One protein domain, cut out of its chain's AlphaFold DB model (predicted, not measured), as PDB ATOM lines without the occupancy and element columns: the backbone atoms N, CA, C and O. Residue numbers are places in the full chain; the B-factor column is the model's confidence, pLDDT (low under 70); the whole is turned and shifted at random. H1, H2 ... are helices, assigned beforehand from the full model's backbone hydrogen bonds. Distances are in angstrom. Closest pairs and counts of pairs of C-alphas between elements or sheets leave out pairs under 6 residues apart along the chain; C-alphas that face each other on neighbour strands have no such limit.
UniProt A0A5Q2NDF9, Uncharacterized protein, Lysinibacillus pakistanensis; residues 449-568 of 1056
ATOM      1  N   GLY A 449     191.954 195.377 168.201       85.25
ATOM      2  CA  GLY A 449     190.518 195.139 168.068       85.25
ATOM      3  C   GLY A 449     189.785 196.049 167.076       85.25
ATOM      4  O   GLY A 449     188.605 195.812 166.818       85.25
ATOM      5  N   LEU A 450     190.458 197.051 166.490       89.62
ATOM      6  CA  LEU A 450     189.929 197.806 165.343       89.62
ATOM      7  C   LEU A 450     189.795 196.930 164.089       89.62
ATOM      8  O   LEU A 450     189.054 197.266 163.162       89.62
ATOM      9  N   LEU A 451     190.534 195.824 164.048       85.31
ATOM     10  CA  LEU A 451     190.554 194.876 162.948       85.31
ATOM     11  C   LEU A 451     189.829 193.593 163.356       85.31
ATOM     12  O   LEU A 451     189.754 193.266 164.542       85.31
ATOM     13  N   ASP A 452     189.266 192.886 162.378       78.62
ATOM     14  CA  ASP A 452     188.607 191.604 162.640       78.62
ATOM     15  C   ASP A 452     189.576 190.593 163.259       78.62
ATOM     16  O   ASP A 452     190.789 190.631 163.020       78.62
ATOM     17  N   SER A 453     189.044 189.689 164.091       61.84
ATOM     18  CA  SER A 453     189.874 188.672 164.725       61.84
ATOM     19  C   SER A 453     190.509 187.791 163.653       61.84
ATOM     20  O   SER A 453     189.824 187.140 162.866       61.84
ATOM     21  N   LEU A 454     191.841 187.722 163.672       56.88
ATOM     22  CA  LEU A 454     192.625 186.698 162.982       56.88
ATOM     23  C   LEU A 454     192.394 185.358 163.703       56.88
ATOM     24  O   LEU A 454     193.284 184.849 164.389       56.88
ATOM     25  N   ALA A 455     191.158 184.853 163.679       41.69
ATOM     26  CA  ALA A 455     190.770 183.665 164.421       41.69
ATOM     27  C   ALA A 455     191.683 182.493 164.043       41.69
ATOM     28  O   ALA A 455     192.046 182.311 162.879       41.69
ATOM     29  N   ASN A 456     192.071 181.710 165.050       43.25
ATOM     30  CA  ASN A 456     192.889 180.518 164.881       43.25
ATOM     31  C   ASN A 456     192.212 179.552 163.896       43.25
ATOM     32  O   ASN A 456     191.272 178.852 164.258       43.25
ATOM     33  N   GLY A 457     192.718 179.514 162.663       42.44
ATOM     34  CA  GLY A 457     192.618 178.352 161.785       42.44
ATOM     35  C   GLY A 457     191.775 178.461 160.514       42.44
ATOM     36  O   GLY A 457     191.957 177.585 159.675       42.44
ATOM     37  N   SER A 458     190.901 179.464 160.311       39.28
ATOM     38  CA  SER A 458     189.871 179.291 159.256       39.28
ATOM     39  C   SER A 458     189.328 180.517 158.507       39.28
ATOM     40  O   SER A 458     188.250 180.405 157.929       39.28
ATOM     41  N   SER A 459     190.016 181.658 158.407       42.12
ATOM     42  CA  SER A 459     189.658 182.595 157.327       42.12
ATOM     43  C   SER A 459     190.881 183.166 156.625       42.12
ATOM     44  O   SER A 459     191.576 184.055 157.106       42.12
ATOM     45  N   TYR A 460     191.107 182.650 155.421       48.12
ATOM     46  CA  TYR A 460     192.046 183.135 154.406       48.12
ATOM     47  C   TYR A 460     191.618 184.501 153.822       48.12
ATOM     48  O   TYR A 460     191.955 184.849 152.689       48.12
ATOM     49  N   GLU A 461     190.809 185.263 154.567       55.78
ATOM     50  CA  GLU A 461     190.309 186.566 154.160       55.78
ATOM     51  C   GLU A 461     191.295 187.658 154.571       55.78
ATOM     52  O   GLU A 461     191.869 187.657 155.659       55.78
ATOM     53  N   LEU A 462     191.483 188.620 153.674       66.12
ATOM     54  CA  LEU A 462     192.286 189.812 153.920       66.12
ATOM     55  C   LEU A 462     191.785 190.539 155.173       66.12
ATOM     56  O   LEU A 462     190.580 190.677 155.366       66.12
ATOM     57  N   VAL A 463     192.709 191.041 155.994       73.56
ATOM     58  CA  VAL A 463     192.391 191.747 157.244       73.56
ATOM     59  C   VAL A 463     191.504 192.965 156.961       73.56
ATOM     60  O   VAL A 463     191.935 193.880 156.256       73.56
ATOM     61  N   LYS A 464     190.295 192.999 157.531       83.69
ATOM     62  CA  LYS A 464     189.304 194.087 157.405       83.69
ATOM     63  C   LYS A 464     189.136 194.841 158.726       83.69
ATOM     64  O   LYS A 464     189.613 194.398 159.773       83.69
ATOM     65  N   TYR A 465     188.472 195.997 158.672       89.19
ATOM     66  CA  TYR A 465     188.002 196.677 159.881       89.19
ATOM     67  C   TYR A 465     186.756 195.982 160.427       89.19
ATOM     68  O   TYR A 465     185.830 195.709 159.669       89.19
ATOM     69  N   LYS A 466     186.724 195.769 161.745       84.38
ATOM     70  CA  LYS A 466     185.652 195.040 162.441       84.38
ATOM     71  C   LYS A 466     184.316 195.779 162.482       84.38
ATOM     72  O   LYS A 466     183.247 195.188 162.606       84.38
ATOM     73  N   ASN A 467     184.382 197.103 162.475       86.81
ATOM     74  CA  ASN A 467     183.250 197.974 162.746       86.81
ATOM     75  C   ASN A 467     182.831 198.761 161.502       86.81
ATOM     76  O   ASN A 467     183.638 199.022 160.611       86.81
ATOM     77  N   SER A 468     181.568 199.202 161.493       89.62
ATOM     78  CA  SER A 468     181.066 200.180 160.524       89.62
ATOM     79  C   SER A 468     181.903 201.469 160.558       89.62
ATOM     80  O   SER A 468     182.561 201.758 161.558       89.62
ATOM     81  N   LEU A 469     181.843 202.295 159.507       92.50
ATOM     82  CA  LEU A 469     182.578 203.568 159.453       92.50
ATOM     83  C   LEU A 469     182.339 204.454 160.696       92.50
ATOM     84  O   LEU A 469     183.291 204.998 161.255       92.50
ATOM     85  N   SER A 470     181.082 204.567 161.142       90.75
ATOM     86  CA  SER A 470     180.686 205.390 162.297       90.75
ATOM     87  C   SER A 470     181.215 204.821 163.615       90.75
ATOM     88  O   SER A 470     181.766 205.548 164.444       90.75
ATOM     89  N   ASP A 471     181.110 203.508 163.803       92.75
ATOM     90  CA  ASP A 471     181.580 202.864 165.029       92.75
ATOM     91  C   ASP A 471     183.110 202.820 165.086       92.75
ATOM     92  O   ASP A 471     183.691 203.041 166.146       92.75
ATOM     93  N   LEU A 472     183.784 202.644 163.943       94.19
ATOM     94  CA  LEU A 472     185.237 202.747 163.850       94.19
ATOM     95  C   LEU A 472     185.719 204.156 164.233       94.19
ATOM     96  O   LEU A 472     186.669 204.284 165.003       94.19
ATOM     97  N   GLN A 473     185.049 205.215 163.759       94.88
ATOM     98  CA  GLN A 473     185.344 206.599 164.158       94.88
ATOM     99  C   GLN A 473     185.208 206.803 165.674       94.88
ATOM    100  O   GLN A 473     186.103 207.385 166.293       94.88
ATOM    101  N   LYS A 474     184.124 206.301 166.284       95.12
ATOM    102  CA  LYS A 474     183.914 206.369 167.742       95.12
ATOM    103  C   LYS A 474     184.994 205.607 168.506       95.12
ATOM    104  O   LYS A 474     185.548 206.147 169.461       95.12
ATOM    105  N   ASN A 475     185.328 204.395 168.067       94.31
ATOM    106  CA  ASN A 475     186.336 203.552 168.709       94.31
ATOM    107  C   ASN A 475     187.728 204.190 168.642       94.31
ATOM    108  O   ASN A 475     188.423 204.249 169.652       94.31
ATOM    109  N   ILE A 476     188.114 204.742 167.487       96.00
ATOM    110  CA  ILE A 476     189.372 205.486 167.337       96.00
ATOM    111  C   ILE A 476     189.399 206.695 168.266       96.00
ATOM    112  O   ILE A 476     190.389 206.888 168.967       96.00
ATOM    113  N   LYS A 477     188.319 207.483 168.319       95.44
ATOM    114  CA  LYS A 477     188.249 208.650 169.203       95.44
ATOM    115  C   LYS A 477     188.379 208.250 170.676       95.44
ATOM    116  O   LYS A 477     189.139 208.876 171.409       95.44
ATOM    117  N   ALA A 478     187.712 207.172 171.088       94.56
ATOM    118  CA  ALA A 478     187.834 206.629 172.437       94.56
ATOM    119  C   ALA A 478     189.272 206.176 172.750       94.56
ATOM    120  O   ALA A 478     189.782 206.475 173.828       94.56
ATOM    121  N   ILE A 479     189.947 205.511 171.807       95.44
ATOM    122  CA  ILE A 479     191.361 205.128 171.941       95.44
ATOM    123  C   ILE A 479     192.249 206.371 172.078       95.44
ATOM    124  O   ILE A 479     193.072 206.430 172.987       95.44
ATOM    125  N   GLU A 480     192.078 207.384 171.225       95.56
ATOM    126  CA  GLU A 480     192.855 208.629 171.287       95.56
ATOM    127  C   GLU A 480     192.659 209.372 172.613       95.56
ATOM    128  O   GLU A 480     193.631 209.859 173.190       95.56
ATOM    129  N   ASP A 481     191.430 209.416 173.129       90.62
ATOM    130  CA  ASP A 481     191.123 210.042 174.417       90.62
ATOM    131  C   ASP A 481     191.741 209.275 175.594       90.62
ATOM    132  O   ASP A 481     192.202 209.895 176.554       90.62
ATOM    133  N   ARG A 482     191.804 207.938 175.522       91.31
ATOM    134  CA  ARG A 482     192.513 207.104 176.509       91.31
ATOM    135  C   ARG A 482     194.027 207.322 176.435       91.31
ATOM    136  O   ARG A 482     194.647 207.592 177.459       91.31
ATOM    137  N   ILE A 483     194.612 207.340 175.231       89.94
ATOM    138  CA  ILE A 483     196.036 207.669 175.021       89.94
ATOM    139  C   ILE A 483     196.361 209.070 175.560       89.94
ATOM    140  O   ILE A 483     197.412 209.274 176.164       89.94
ATOM    141  N   ALA A 484     195.474 210.051 175.377       87.56
ATOM    142  CA  ALA A 484     195.691 211.415 175.854       87.56
ATOM    143  C   ALA A 484     195.771 211.515 177.390       87.56
ATOM    144  O   ALA A 484     196.497 212.386 177.880       87.56
ATOM    145  N   LYS A 485     195.076 210.622 178.112       84.56
ATOM    146  CA  LYS A 485     195.029 210.546 179.583       84.56
ATOM    147  C   LYS A 485     196.224 209.829 180.217       84.56
ATOM    148  O   LYS A 485     196.470 210.063 181.394       84.56
ATOM    149  N   LEU A 486     196.958 209.004 179.462       80.31
ATOM    150  CA  LEU A 486     198.200 208.387 179.943       80.31
ATOM    151  C   LEU A 486     199.209 209.460 180.368       80.31
ATOM    152  O   LEU A 486     199.267 210.541 179.766       80.31
ATOM    153  N   SER A 487     200.066 209.159 181.343       74.56
ATOM    154  CA  SER A 487     201.209 210.028 181.624       74.56
ATOM    155  C   SER A 487     202.186 210.085 180.440       74.56
ATOM    156  O   SER A 487     202.221 209.215 179.565       74.56
ATOM    157  N   SER A 488     202.984 211.154 180.382       72.38
ATOM    158  CA  SER A 488     203.916 211.427 179.278       72.38
ATOM    159  C   SER A 488     204.900 210.284 179.009       72.38
ATOM    160  O   SER A 488     205.226 210.039 177.849       72.38
ATOM    161  N   GLU A 489     205.327 209.566 180.048       70.25
ATOM    162  CA  GLU A 489     206.215 208.402 179.949       70.25
ATOM    163  C   GLU A 489     205.558 207.250 179.164       70.25
ATOM    164  O   GLU A 489     206.134 206.739 178.199       70.25
ATOM    165  N   TYR A 490     204.312 206.900 179.499       77.19
ATOM    166  CA  TYR A 490     203.632 205.716 178.957       77.19
ATOM    167  C   TYR A 490     202.973 205.932 177.592       77.19
ATOM    168  O   TYR A 490     202.759 204.958 176.869       77.19
ATOM    169  N   LYS A 491     202.731 207.181 177.164       83.88
ATOM    170  CA  LYS A 491     202.267 207.470 175.789       83.88
ATOM    171  C   LYS A 491     203.198 206.883 174.725       83.88
ATOM    172  O   LYS A 491     202.729 206.412 173.695       83.88
ATOM    173  N   SER A 492     204.508 206.895 174.983       79.31
ATOM    174  CA  SER A 492     205.529 206.364 174.068       79.31
ATOM    175  C   SER A 492     205.605 204.829 174.032       79.31
ATOM    176  O   SER A 492     206.219 204.265 173.126       79.31
ATOM    177  N   THR A 493     204.961 204.162 174.994       78.62
ATOM    178  CA  THR A 493     204.896 202.700 175.133       78.62
ATOM    179  C   THR A 493     203.671 202.109 174.431       78.62
ATOM    180  O   THR A 493     203.571 200.892 174.290       78.62
ATOM    181  N   VAL A 494     202.736 202.942 173.957       86.00
ATOM    182  CA  VAL A 494     201.606 202.496 173.131       86.00
ATOM    183  C   VAL A 494     202.141 201.949 171.807       86.00
ATOM    184  O   VAL A 494     202.877 202.621 171.084       86.00
ATOM    185  N   GLN A 495     201.774 200.713 171.493       82.06
ATOM    186  CA  GLN A 495     202.231 199.979 170.318       82.06
ATOM    187  C   GLN A 495     201.123 199.941 169.258       82.06
ATOM    188  O   GLN A 495     200.007 200.401 169.485       82.06
ATOM    189  N   ASN A 496     201.430 199.422 168.065       81.44
ATOM    190  CA  ASN A 496     200.473 199.306 166.953       81.44
ATOM    191  C   ASN A 496     199.850 200.647 166.491       81.44
ATOM    192  O   ASN A 496     198.809 200.668 165.833       81.44
ATOM    193  N   LEU A 497     200.467 201.792 166.815       87.38
ATOM    194  CA  LEU A 497     199.962 203.121 166.440       87.38
ATOM    195  C   LEU A 497     199.851 203.317 164.919       87.38
ATOM    196  O   LEU A 497     199.086 204.161 164.455       87.38
ATOM    197  N   ASP A 498     200.593 202.549 164.125       83.75
ATOM    198  CA  ASP A 498     200.462 202.509 162.670       83.75
ATOM    199  C   ASP A 498     199.075 202.014 162.227       83.75
ATOM    200  O   ASP A 498     198.513 202.582 161.286       83.75
ATOM    201  N   ILE A 499     198.477 201.053 162.943       86.56
ATOM    202  CA  ILE A 499     197.110 200.568 162.700       86.56
ATOM    203  C   ILE A 499     196.117 201.702 162.952       86.56
ATOM    204  O   ILE A 499     195.304 202.015 162.082       86.56
ATOM    205  N   LEU A 500     196.232 202.370 164.106       91.81
ATOM    206  CA  LEU A 500     195.373 203.496 164.482       91.81
ATOM    207  C   LEU A 500     195.457 204.638 163.452       91.81
ATOM    208  O   LEU A 500     194.441 205.158 162.986       91.81
ATOM    209  N   ASN A 501     196.675 205.007 163.052       92.25
ATOM    210  CA  ASN A 501     196.910 206.072 162.078       92.25
ATOM    211  C   ASN A 501     196.422 205.704 160.671       92.25
ATOM    212  O   ASN A 501     195.861 206.555 159.975       92.25
ATOM    213  N   THR A 502     196.595 204.448 160.259       89.62
ATOM    214  CA  THR A 502     196.089 203.945 158.975       89.62
ATOM    215  C   THR A 502     194.563 203.956 158.957       89.62
ATOM    216  O   THR A 502     193.981 204.494 158.018       89.62
ATOM    217  N   ALA A 503     193.913 203.501 160.032       92.69
ATOM    218  CA  ALA A 503     192.458 203.535 160.169       92.69
ATOM    219  C   ALA A 503     191.896 204.958 160.049       92.69
ATOM    220  O   ALA A 503     190.942 205.197 159.308       92.69
ATOM    221  N   LYS A 504     192.549 205.945 160.678       95.12
ATOM    222  CA  LYS A 504     192.195 207.369 160.530       95.12
ATOM    223  C   LYS A 504     192.309 207.863 159.088       95.12
ATOM    224  O   LYS A 504     191.460 208.630 158.627       95.12
ATOM    225  N   ALA A 505     193.370 207.479 158.385       94.00
ATOM    226  CA  ALA A 505     193.571 207.868 156.992       94.00
ATOM    227  C   ALA A 505     192.534 207.212 156.066       94.00
ATOM    228  O   ALA A 505     192.003 207.877 155.173       94.00
ATOM    229  N   ASP A 506     192.213 205.942 156.305       93.62
ATOM    230  CA  ASP A 506     191.226 205.185 155.539       93.62
ATOM    231  C   ASP A 506     189.814 205.736 155.736       93.62
ATOM    232  O   ASP A 506     189.125 205.970 154.744       93.62
ATOM    233  N   ILE A 507     189.425 206.081 156.969       95.38
ATOM    234  CA  ILE A 507     188.160 206.778 157.255       95.38
ATOM    235  C   ILE A 507     188.024 208.037 156.399       95.38
ATOM    236  O   ILE A 507     186.990 208.243 155.770       95.38
ATOM    237  N   LYS A 508     189.062 208.883 156.342       95.56
ATOM    238  CA  LYS A 508     189.019 210.123 155.548       95.56
ATOM    239  C   LYS A 508     188.833 209.840 154.057       95.56
ATOM    240  O   LYS A 508     188.082 210.549 153.390       95.56
ATOM    241  N   LYS A 509     189.508 208.816 153.527       94.56
ATOM    242  CA  LYS A 509     189.376 208.414 152.117       94.56
ATOM    243  C   LYS A 509     187.983 207.877 151.806       94.56
ATOM    244  O   LYS A 509     187.405 208.273 150.796       94.56
ATOM    245  N   VAL A 510     187.443 207.017 152.669       95.81
ATOM    246  CA  VAL A 510     186.103 206.440 152.506       95.81
ATOM    247  C   VAL A 510     185.038 207.523 152.642       95.81
ATOM    248  O   VAL A 510     184.147 207.588 151.805       95.81
ATOM    249  N   GLN A 511     185.175 208.451 153.592       95.38
ATOM    250  CA  GLN A 511     184.265 209.591 153.711       95.38
ATOM    251  C   GLN A 511     184.271 210.446 152.437       95.38
ATOM    252  O   GLN A 511     183.216 210.736 151.887       95.38
ATOM    253  N   ALA A 512     185.449 210.762 151.888       95.06
ATOM    254  CA  ALA A 512     185.551 211.501 150.631       95.06
ATOM    255  C   ALA A 512     184.952 210.745 149.427       95.06
ATOM    256  O   ALA A 512     184.511 211.372 148.460       95.06
ATOM    257  N   PHE A 513     184.956 209.409 149.452       96.38
ATOM    258  CA  PHE A 513     184.256 208.577 148.475       96.38
ATOM    259  C   PHE A 513     182.732 208.657 148.661       96.38
ATOM    260  O   PHE A 513     182.024 208.956 147.700       96.38
ATOM    261  N   LEU A 514     182.232 208.481 149.889       95.62
ATOM    262  CA  LEU A 514     180.802 208.554 150.205       95.62
ATOM    263  C   LEU A 514     180.225 209.943 149.911       95.62
ATOM    264  O   LEU A 514     179.155 210.047 149.324       95.62
ATOM    265  N   ASP A 515     180.964 211.014 150.198       94.62
ATOM    266  CA  ASP A 515     180.560 212.386 149.876       94.62
ATOM    267  C   ASP A 515     180.409 212.610 148.365       94.62
ATOM    268  O   ASP A 515     179.619 213.451 147.936       94.62
ATOM    269  N   LYS A 516     181.168 211.885 147.531       93.69
ATOM    270  CA  LYS A 516     180.991 211.903 146.071       93.69
ATOM    271  C   LYS A 516     179.782 211.076 145.655       93.69
ATOM    272  O   LYS A 516     179.023 211.531 144.806       93.69
ATOM    273  N   ALA A 517     179.597 209.899 146.247       94.19
ATOM    274  CA  ALA A 517     178.470 209.020 145.952       94.19
ATOM    275  C   ALA A 517     177.121 209.663 146.329       94.19
ATOM    276  O   ALA A 517     176.176 209.639 145.547       94.19
ATOM    277  N   ASN A 518     177.063 210.357 147.465       92.44
ATOM    278  CA  ASN A 518     175.879 211.083 147.930       92.44
ATOM    279  C   ASN A 518     175.518 212.293 147.048       92.44
ATOM    280  O   ASN A 518     174.399 212.792 147.122       92.44
ATOM    281  N   LYS A 519     176.442 212.765 146.201       93.31
ATOM    282  CA  LYS A 519     176.214 213.861 145.242       93.31
ATOM    283  C   LYS A 519     175.653 213.389 143.899       93.31
ATOM    284  O   LYS A 519     175.521 214.211 142.992       93.31
ATOM    285  N   ILE A 520     175.351 212.098 143.732       94.50
ATOM    286  CA  ILE A 520     174.657 211.620 142.532       94.50
ATOM    287  C   ILE A 520     173.260 212.245 142.490       94.50
ATOM    288  O   ILE A 520     172.398 211.933 143.312       94.50
ATOM    289  N   ASP A 521     173.047 213.108 141.498       93.06
ATOM    290  CA  ASP A 521     171.765 213.749 141.229       93.06
ATOM    291  C   ASP A 521     171.018 213.020 140.102       93.06
ATOM    292  O   ASP A 521     171.319 213.172 138.909       93.06
ATOM    293  N   VAL A 522     170.014 212.244 140.511       92.00
ATOM    294  CA  VAL A 522     169.120 211.467 139.637       92.00
ATOM    295  C   VAL A 522     168.110 212.335 138.872       92.00
ATOM    296  O   VAL A 522     167.343 211.811 138.071       92.00
ATOM    297  N   ASN A 523     168.114 213.657 139.070       91.06
ATOM    298  CA  ASN A 523     167.288 214.600 138.305       91.06
ATOM    299  C   ASN A 523     168.038 215.216 137.114       91.06
ATOM    300  O   ASN A 523     167.461 215.960 136.321       91.06
ATOM    301  N   THR A 524     169.335 214.924 136.961       92.00
ATOM    302  CA  THR A 524     170.103 215.359 135.789       92.00
ATOM    303  C   THR A 524     169.773 214.518 134.550       92.00
ATOM    304  O   THR A 524     169.094 213.502 134.619       92.00
ATOM    305  N   THR A 525     170.266 214.913 133.374       90.38
ATOM    306  CA  THR A 525     170.116 214.113 132.143       90.38
ATOM    307  C   THR A 525     170.700 212.704 132.313       90.38
ATOM    308  O   THR A 525     171.809 212.602 132.840       90.38
ATOM    309  N   ALA A 526     170.062 211.664 131.764       90.06
ATOM    310  CA  ALA A 526     170.512 210.264 131.845       90.06
ATOM    311  C   ALA A 526     172.019 210.070 131.568       90.06
ATOM    312  O   ALA A 526     172.729 209.442 132.349       90.06
ATOM    313  N   LYS A 527     172.557 210.745 130.543       88.94
ATOM    314  CA  LYS A 527     173.997 210.758 130.226       88.94
ATOM    315  C   LYS A 527     174.896 211.201 131.382       88.94
ATOM    316  O   LYS A 527     175.976 210.646 131.589       88.94
ATOM    317  N   LYS A 528     174.487 212.245 132.108       91.44
ATOM    318  CA  LYS A 528     175.219 212.763 133.274       91.44
ATOM    319  C   LYS A 528     175.124 211.792 134.446       91.44
ATOM    320  O   LYS A 528     176.129 211.614 135.127       91.44
ATOM    321  N   GLN A 529     173.973 211.144 134.628       92.88
ATOM    322  CA  GLN A 529     173.783 210.124 135.656       92.88
ATOM    323  C   GLN A 529     174.718 208.927 135.429       92.88
ATOM    324  O   GLN A 529     175.546 208.642 136.292       92.88
ATOM    325  N   VAL A 530     174.706 208.321 134.234       90.56
ATOM    326  CA  VAL A 530     175.584 207.184 133.889       90.56
ATOM    327  C   VAL A 530     177.064 207.556 134.037       90.56
ATOM    328  O   VAL A 530     177.864 206.788 134.570       90.56
ATOM    329  N   ALA A 531     177.450 208.767 133.617       89.81
ATOM    330  CA  ALA A 531     178.817 209.251 133.797       89.81
ATOM    331  C   ALA A 531     179.198 209.420 135.281       89.81
ATOM    332  O   ALA A 531     180.327 209.103 135.660       89.81
ATOM    333  N   ALA A 532     178.280 209.908 136.123       92.00
ATOM    334  CA  ALA A 532     178.494 210.021 137.562       92.00
ATOM    335  C   ALA A 532     178.642 208.639 138.211       92.00
ATOM    336  O   ALA A 532     179.620 208.422 138.925       92.00
ATOM    337  N   ALA A 533     177.754 207.692 137.896       90.94
ATOM    338  CA  ALA A 533     177.822 206.320 138.393       90.94
ATOM    339  C   ALA A 533     179.147 205.634 138.033       90.94
ATOM    340  O   ALA A 533     179.845 205.113 138.902       90.94
ATOM    341  N   LYS A 534     179.575 205.745 136.769       88.31
ATOM    342  CA  LYS A 534     180.877 205.238 136.318       88.31
ATOM    343  C   LYS A 534     182.047 205.817 137.115       88.31
ATOM    344  O   LYS A 534     182.988 205.098 137.460       88.31
ATOM    345  N   ASN A 535     182.010 207.118 137.400       90.31
ATOM    346  CA  ASN A 535     183.047 207.770 138.199       90.31
ATOM    347  C   ASN A 535     183.068 207.253 139.644       90.31
ATOM    348  O   ASN A 535     184.150 207.167 140.224       90.31
ATOM    349  N   ILE A 536     181.907 206.908 140.215       94.00
ATOM    350  CA  ILE A 536     181.816 206.294 141.543       94.00
ATOM    351  C   ILE A 536     182.382 204.877 141.528       94.00
ATOM    352  O   ILE A 536     183.256 204.608 142.344       94.00
ATOM    353  N   HIS A 537     182.025 204.023 140.563       87.81
ATOM    354  CA  HIS A 537     182.657 202.699 140.408       87.81
ATOM    355  C   HIS A 537     184.176 202.795 140.287       87.81
ATOM    356  O   HIS A 537     184.906 202.194 141.067       87.81
ATOM    357  N   THR A 538     184.666 203.679 139.415       87.38
ATOM    358  CA  THR A 538     186.111 203.916 139.252       87.38
ATOM    359  C   THR A 538     186.771 204.403 140.552       87.38
ATOM    360  O   THR A 538     187.957 204.167 140.789       87.38
ATOM    361  N   ALA A 539     186.050 205.153 141.389       91.00
ATOM    362  CA  ALA A 539     186.552 205.596 142.686       91.00
ATOM    363  C   ALA A 539     186.531 204.465 143.726       91.00
ATOM    364  O   ALA A 539     187.465 204.386 144.521       91.00
ATOM    365  N   TYR A 540     185.523 203.591 143.689       91.44
ATOM    366  CA  TYR A 540     185.394 202.415 144.549       91.44
ATOM    367  C   TYR A 540     186.484 201.372 144.263       91.44
ATOM    368  O   TYR A 540     187.125 200.876 145.186       91.44
ATOM    369  N   GLU A 541     186.787 201.113 142.990       85.94
ATOM    370  CA  GLU A 541     187.857 200.196 142.557       85.94
ATOM    371  C   GLU A 541     189.262 200.660 142.978       85.94
ATOM    372  O   GLU A 541     190.194 199.862 143.070       85.94
ATOM    373  N   LYS A 542     189.434 201.958 143.258       89.31
ATOM    374  CA  LYS A 542     190.693 202.527 143.767       89.31
ATOM    375  C   LYS A 542     190.868 202.370 145.275       89.31
ATOM    376  O   LYS A 542     191.956 202.663 145.773       89.31
ATOM    377  N   LEU A 543     189.824 201.962 145.994       90.88
ATOM    378  CA  LEU A 543     189.908 201.675 147.418       90.88
ATOM    379  C   LEU A 543     190.598 200.318 147.635       90.88
ATOM    380  O   LEU A 543     190.413 199.370 146.870       90.88
ATOM    381  N   ASN A 544     191.417 200.227 148.682       89.75
ATOM    382  CA  ASN A 544     191.959 198.946 149.140       89.75
ATOM    383  C   ASN A 544     190.893 198.143 149.902       89.75
ATOM    384  O   ASN A 544     189.807 198.644 150.194       89.75
ATOM    385  N   VAL A 545     191.207 196.898 150.255       85.25
ATOM    386  CA  VAL A 545     190.229 195.987 150.875       85.25
ATOM    387  C   VAL A 545     189.698 196.496 152.215       85.25
ATOM    388  O   VAL A 545     188.492 196.450 152.453       85.25
ATOM    389  N   LYS A 546     190.570 197.067 153.052       88.06
ATOM    390  CA  LYS A 546     190.193 197.693 154.330       88.06
ATOM    391  C   LYS A 546     189.260 198.892 154.126       88.06
ATOM    392  O   LYS A 546     188.299 199.069 154.860       88.06
ATOM    393  N   GLN A 547     189.503 199.717 153.111       92.62
ATOM    394  CA  GLN A 547     188.649 200.861 152.781       92.62
ATOM    395  C   GLN A 547     187.299 200.416 152.200       92.62
ATOM    396  O   GLN A 547     186.271 200.977 152.567       92.62
ATOM    397  N   GLN A 548     187.277 199.408 151.321       89.94
ATOM    398  CA  GLN A 548     186.034 198.882 150.749       89.94
ATOM    399  C   GLN A 548     185.128 198.253 151.810       89.94
ATOM    400  O   GLN A 548     183.916 198.425 151.724       89.94
ATOM    401  N   SER A 549     185.688 197.606 152.842       88.00
ATOM    402  CA  SER A 549     184.892 197.036 153.940       88.00
ATOM    403  C   SER A 549     184.156 198.090 154.777       88.00
ATOM    404  O   SER A 549     183.241 197.746 155.517       88.00
ATOM    405  N   LEU A 550     184.538 199.369 154.673       93.00
ATOM    406  CA  LEU A 550     183.858 200.489 155.332       93.00
ATOM    407  C   LEU A 550     182.771 201.134 154.462       93.00
ATOM    408  O   LEU A 550     182.034 201.990 154.957       93.00
ATOM    409  N   VAL A 551     182.683 200.778 153.178       93.31
ATOM    410  CA  VAL A 551     181.637 201.279 152.283       93.31
ATOM    411  C   VAL A 551     180.344 200.510 152.570       93.31
ATOM    412  O   VAL A 551     180.342 199.284 152.457       93.31
ATOM    413  N   PRO A 552     179.235 201.187 152.920       91.81
ATOM    414  CA  PRO A 552     177.964 200.515 153.161       91.81
ATOM    415  C   PRO A 552     177.480 199.774 151.910       91.81
ATOM    416  O   PRO A 552     177.423 200.363 150.829       91.81
ATOM    417  N   SER A 553     177.071 198.511 152.064       88.31
ATOM    418  CA  SER A 553     176.497 197.718 150.966       88.31
ATOM    419  C   SER A 553     175.243 198.368 150.376       88.31
ATOM    420  O   SER A 553     175.012 198.263 149.178       88.31
ATOM    421  N   THR A 554     174.508 199.133 151.193       90.12
ATOM    422  CA  THR A 554     173.297 199.869 150.798       90.12
ATOM    423  C   THR A 554     173.515 200.881 149.675       90.12
ATOM    424  O   THR A 554     172.559 201.283 149.012       90.12
ATOM    425  N   LEU A 555     174.764 201.280 149.414       93.00
ATOM    426  CA  LEU A 555     175.109 202.105 148.258       93.00
ATOM    427  C   LEU A 555     174.851 201.386 146.922       93.00
ATOM    428  O   LEU A 555     174.587 202.053 145.924       93.00
ATOM    429  N   PHE A 556     174.923 200.055 146.908       90.50
ATOM    430  CA  PHE A 556     174.763 199.208 145.724       90.50
ATOM    431  C   PHE A 556     173.396 198.510 145.668       90.50
ATOM    432  O   PHE A 556     173.125 197.769 144.725       90.50
ATOM    433  N   ASP A 557     172.522 198.752 146.647       91.56
ATOM    434  CA  ASP A 557     171.186 198.162 146.677       91.56
ATOM    435  C   ASP A 557     170.311 198.694 145.535       91.56
ATOM    436  O   ASP A 557     170.409 199.856 145.106       91.56
ATOM    437  N   VAL A 558     169.388 197.844 145.078       85.38
ATOM    438  CA  VAL A 558     168.371 198.201 144.085       85.38
ATOM    439  C   VAL A 558     167.541 199.376 144.610       85.38
ATOM    440  O   VAL A 558     166.940 199.311 145.678       85.38
ATOM    441  N   GLY A 559     167.500 200.470 143.845       85.88
ATOM    442  CA  GLY A 559     166.778 201.695 144.207       85.88
ATOM    443  C   GLY A 559     167.640 202.799 144.831       85.88
ATOM    444  O   GLY A 559     167.155 203.932 144.952       85.88
ATOM    445  N   SER A 560     168.908 202.519 145.149       93.44
ATOM    446  CA  SER A 560     169.902 203.547 145.476       93.44
ATOM    447  C   SER A 560     170.088 204.536 144.315       93.44
ATOM    448  O   SER A 560     169.819 204.228 143.149       93.44
ATOM    449  N   ASN A 561     170.562 205.750 144.613       93.94
ATOM    450  CA  ASN A 561     170.837 206.743 143.569       93.94
ATOM    451  C   ASN A 561     171.929 206.273 142.598       93.94
ATOM    452  O   ASN A 561     171.870 206.626 141.422       93.94
ATOM    453  N   LEU A 562     172.890 205.468 143.067       94.69
ATOM    454  CA  LEU A 562     173.936 204.891 142.228       94.69
ATOM    455  C   LEU A 562     173.342 203.933 141.187       94.69
ATOM    456  O   LEU A 562     173.508 204.172 139.994       94.69
ATOM    457  N   VAL A 563     172.562 202.937 141.619       91.81
ATOM    458  CA  VAL A 563     171.945 201.952 140.711       91.81
ATOM    459  C   VAL A 563     170.950 202.610 139.745       91.81
ATOM    460  O   VAL A 563     170.912 202.275 138.561       91.81
ATOM    461  N   LYS A 564     170.174 203.602 140.207       92.25
ATOM    462  CA  LYS A 564     169.301 204.406 139.327       92.25
ATOM    463  C   LYS A 564     170.094 205.147 138.250       92.25
ATOM    464  O   LYS A 564     169.661 205.228 137.106       92.25
ATOM    465  N   ALA A 565     171.255 205.688 138.614       93.62
ATOM    466  CA  ALA A 565     172.101 206.420 137.688       93.62
ATOM    467  C   ALA A 565     172.790 205.509 136.656       93.62
ATOM    468  O   ALA A 565     173.004 205.940 135.524       93.62
ATOM    469  N   GLU A 566     173.107 204.260 137.010       89.81
ATOM    470  CA  GLU A 566     173.682 203.254 136.098       89.81
ATOM    471  C   GLU A 566     172.721 202.853 134.979       89.81
ATOM    472  O   GLU A 566     173.131 202.720 133.823       89.81
ATOM    473  N   THR A 567     171.439 202.702 135.312       89.38
ATOM    474  CA  THR A 567     170.391 202.229 134.394       89.38
ATOM    475  C   THR A 567     169.659 203.362 133.667       89.38
ATOM    476  O   THR A 567     168.813 203.111 132.811       89.38
ATOM    477  N   ALA A 568     170.020 204.625 133.922       91.75
ATOM    478  CA  ALA A 568     169.294 205.799 133.424       91.75
ATOM    479  C   ALA A 568     169.162 205.885 131.886       91.75
ATOM    480  O   ALA A 568     168.226 206.507 131.390       91.75
TER     481      ALA A 568
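What this domain is: This is residues 449 to 568 of the 1056 residues of an uncharacterized protein of Lysinibacillus pakistanensis (UniProt A0A5Q2NDF9). H1 and H3 make a narrow V with short H2 by its open end, and H4 folds back toward H3 as a loose hairpin in which the last residues of H4, 536 to 540, meet the last residues of H3, 513 to 517. H5 packs on the middle of H3, H6 crosses H4 steeply, and residues 455 to 460 stick out. The 120 residues printed hold six named helices, H1 to H6 in chain order, and no named strand: all helix. The whole is loose, with a radius of gyration of the C-alphas of 18.2 A and spans of 60 by 35 by 20 A.

How they stand to each other: Start at H1, residues 469 to 485; its residues 469 to 476 touch H3, residues 497 to 517, closest at C-alphas Leu 469 and Ile 507, 6.8 A. They run opposite ways at a shallow tilt of 34.8 degrees, only just short of steep. H2, residues 488 to 491, is close to H1 but not clearly touching: C-alphas 483 and 491, the closest, are 6.3 A apart. H3, the hub, forms a helical hairpin with H4, residues 526 to 540, at a shallow tilt of 7 degrees; the closest C-alphas, Ala 517 and Ile 536, are 6.2 A apart. H5, residues 545 to 548, touches H3, closest at C-alphas Asp 506 and Gln 547, 5.7 A. H6, residues 561 to 567, touches H4 at a steep tilt of 64 degrees, closest at C-alphas Gln 529 and Ala 565, 4.5 A. Every O i to N i+4 pair is within hydrogen-bond range in H1, H4 and H6, and 16 of 17 in H3; H2 and H5 are too short for one.

Where its parts are: Find C-alpha 469 at (182.578, 203.568, 159.453), where H1 begins its 24.7 A. H3 runs 30.3 A, H4 21.1 A, and H6 ends at C-alpha 567, (170.391, 202.229, 134.394).

The domain as a whole: The farthest C-alphas, Glu 489 and Thr 525, are 60.2 A apart. The printed part has no cut; the link from H5 to H6 is long. Look for pLDDT under 70 at residues 453 to 462.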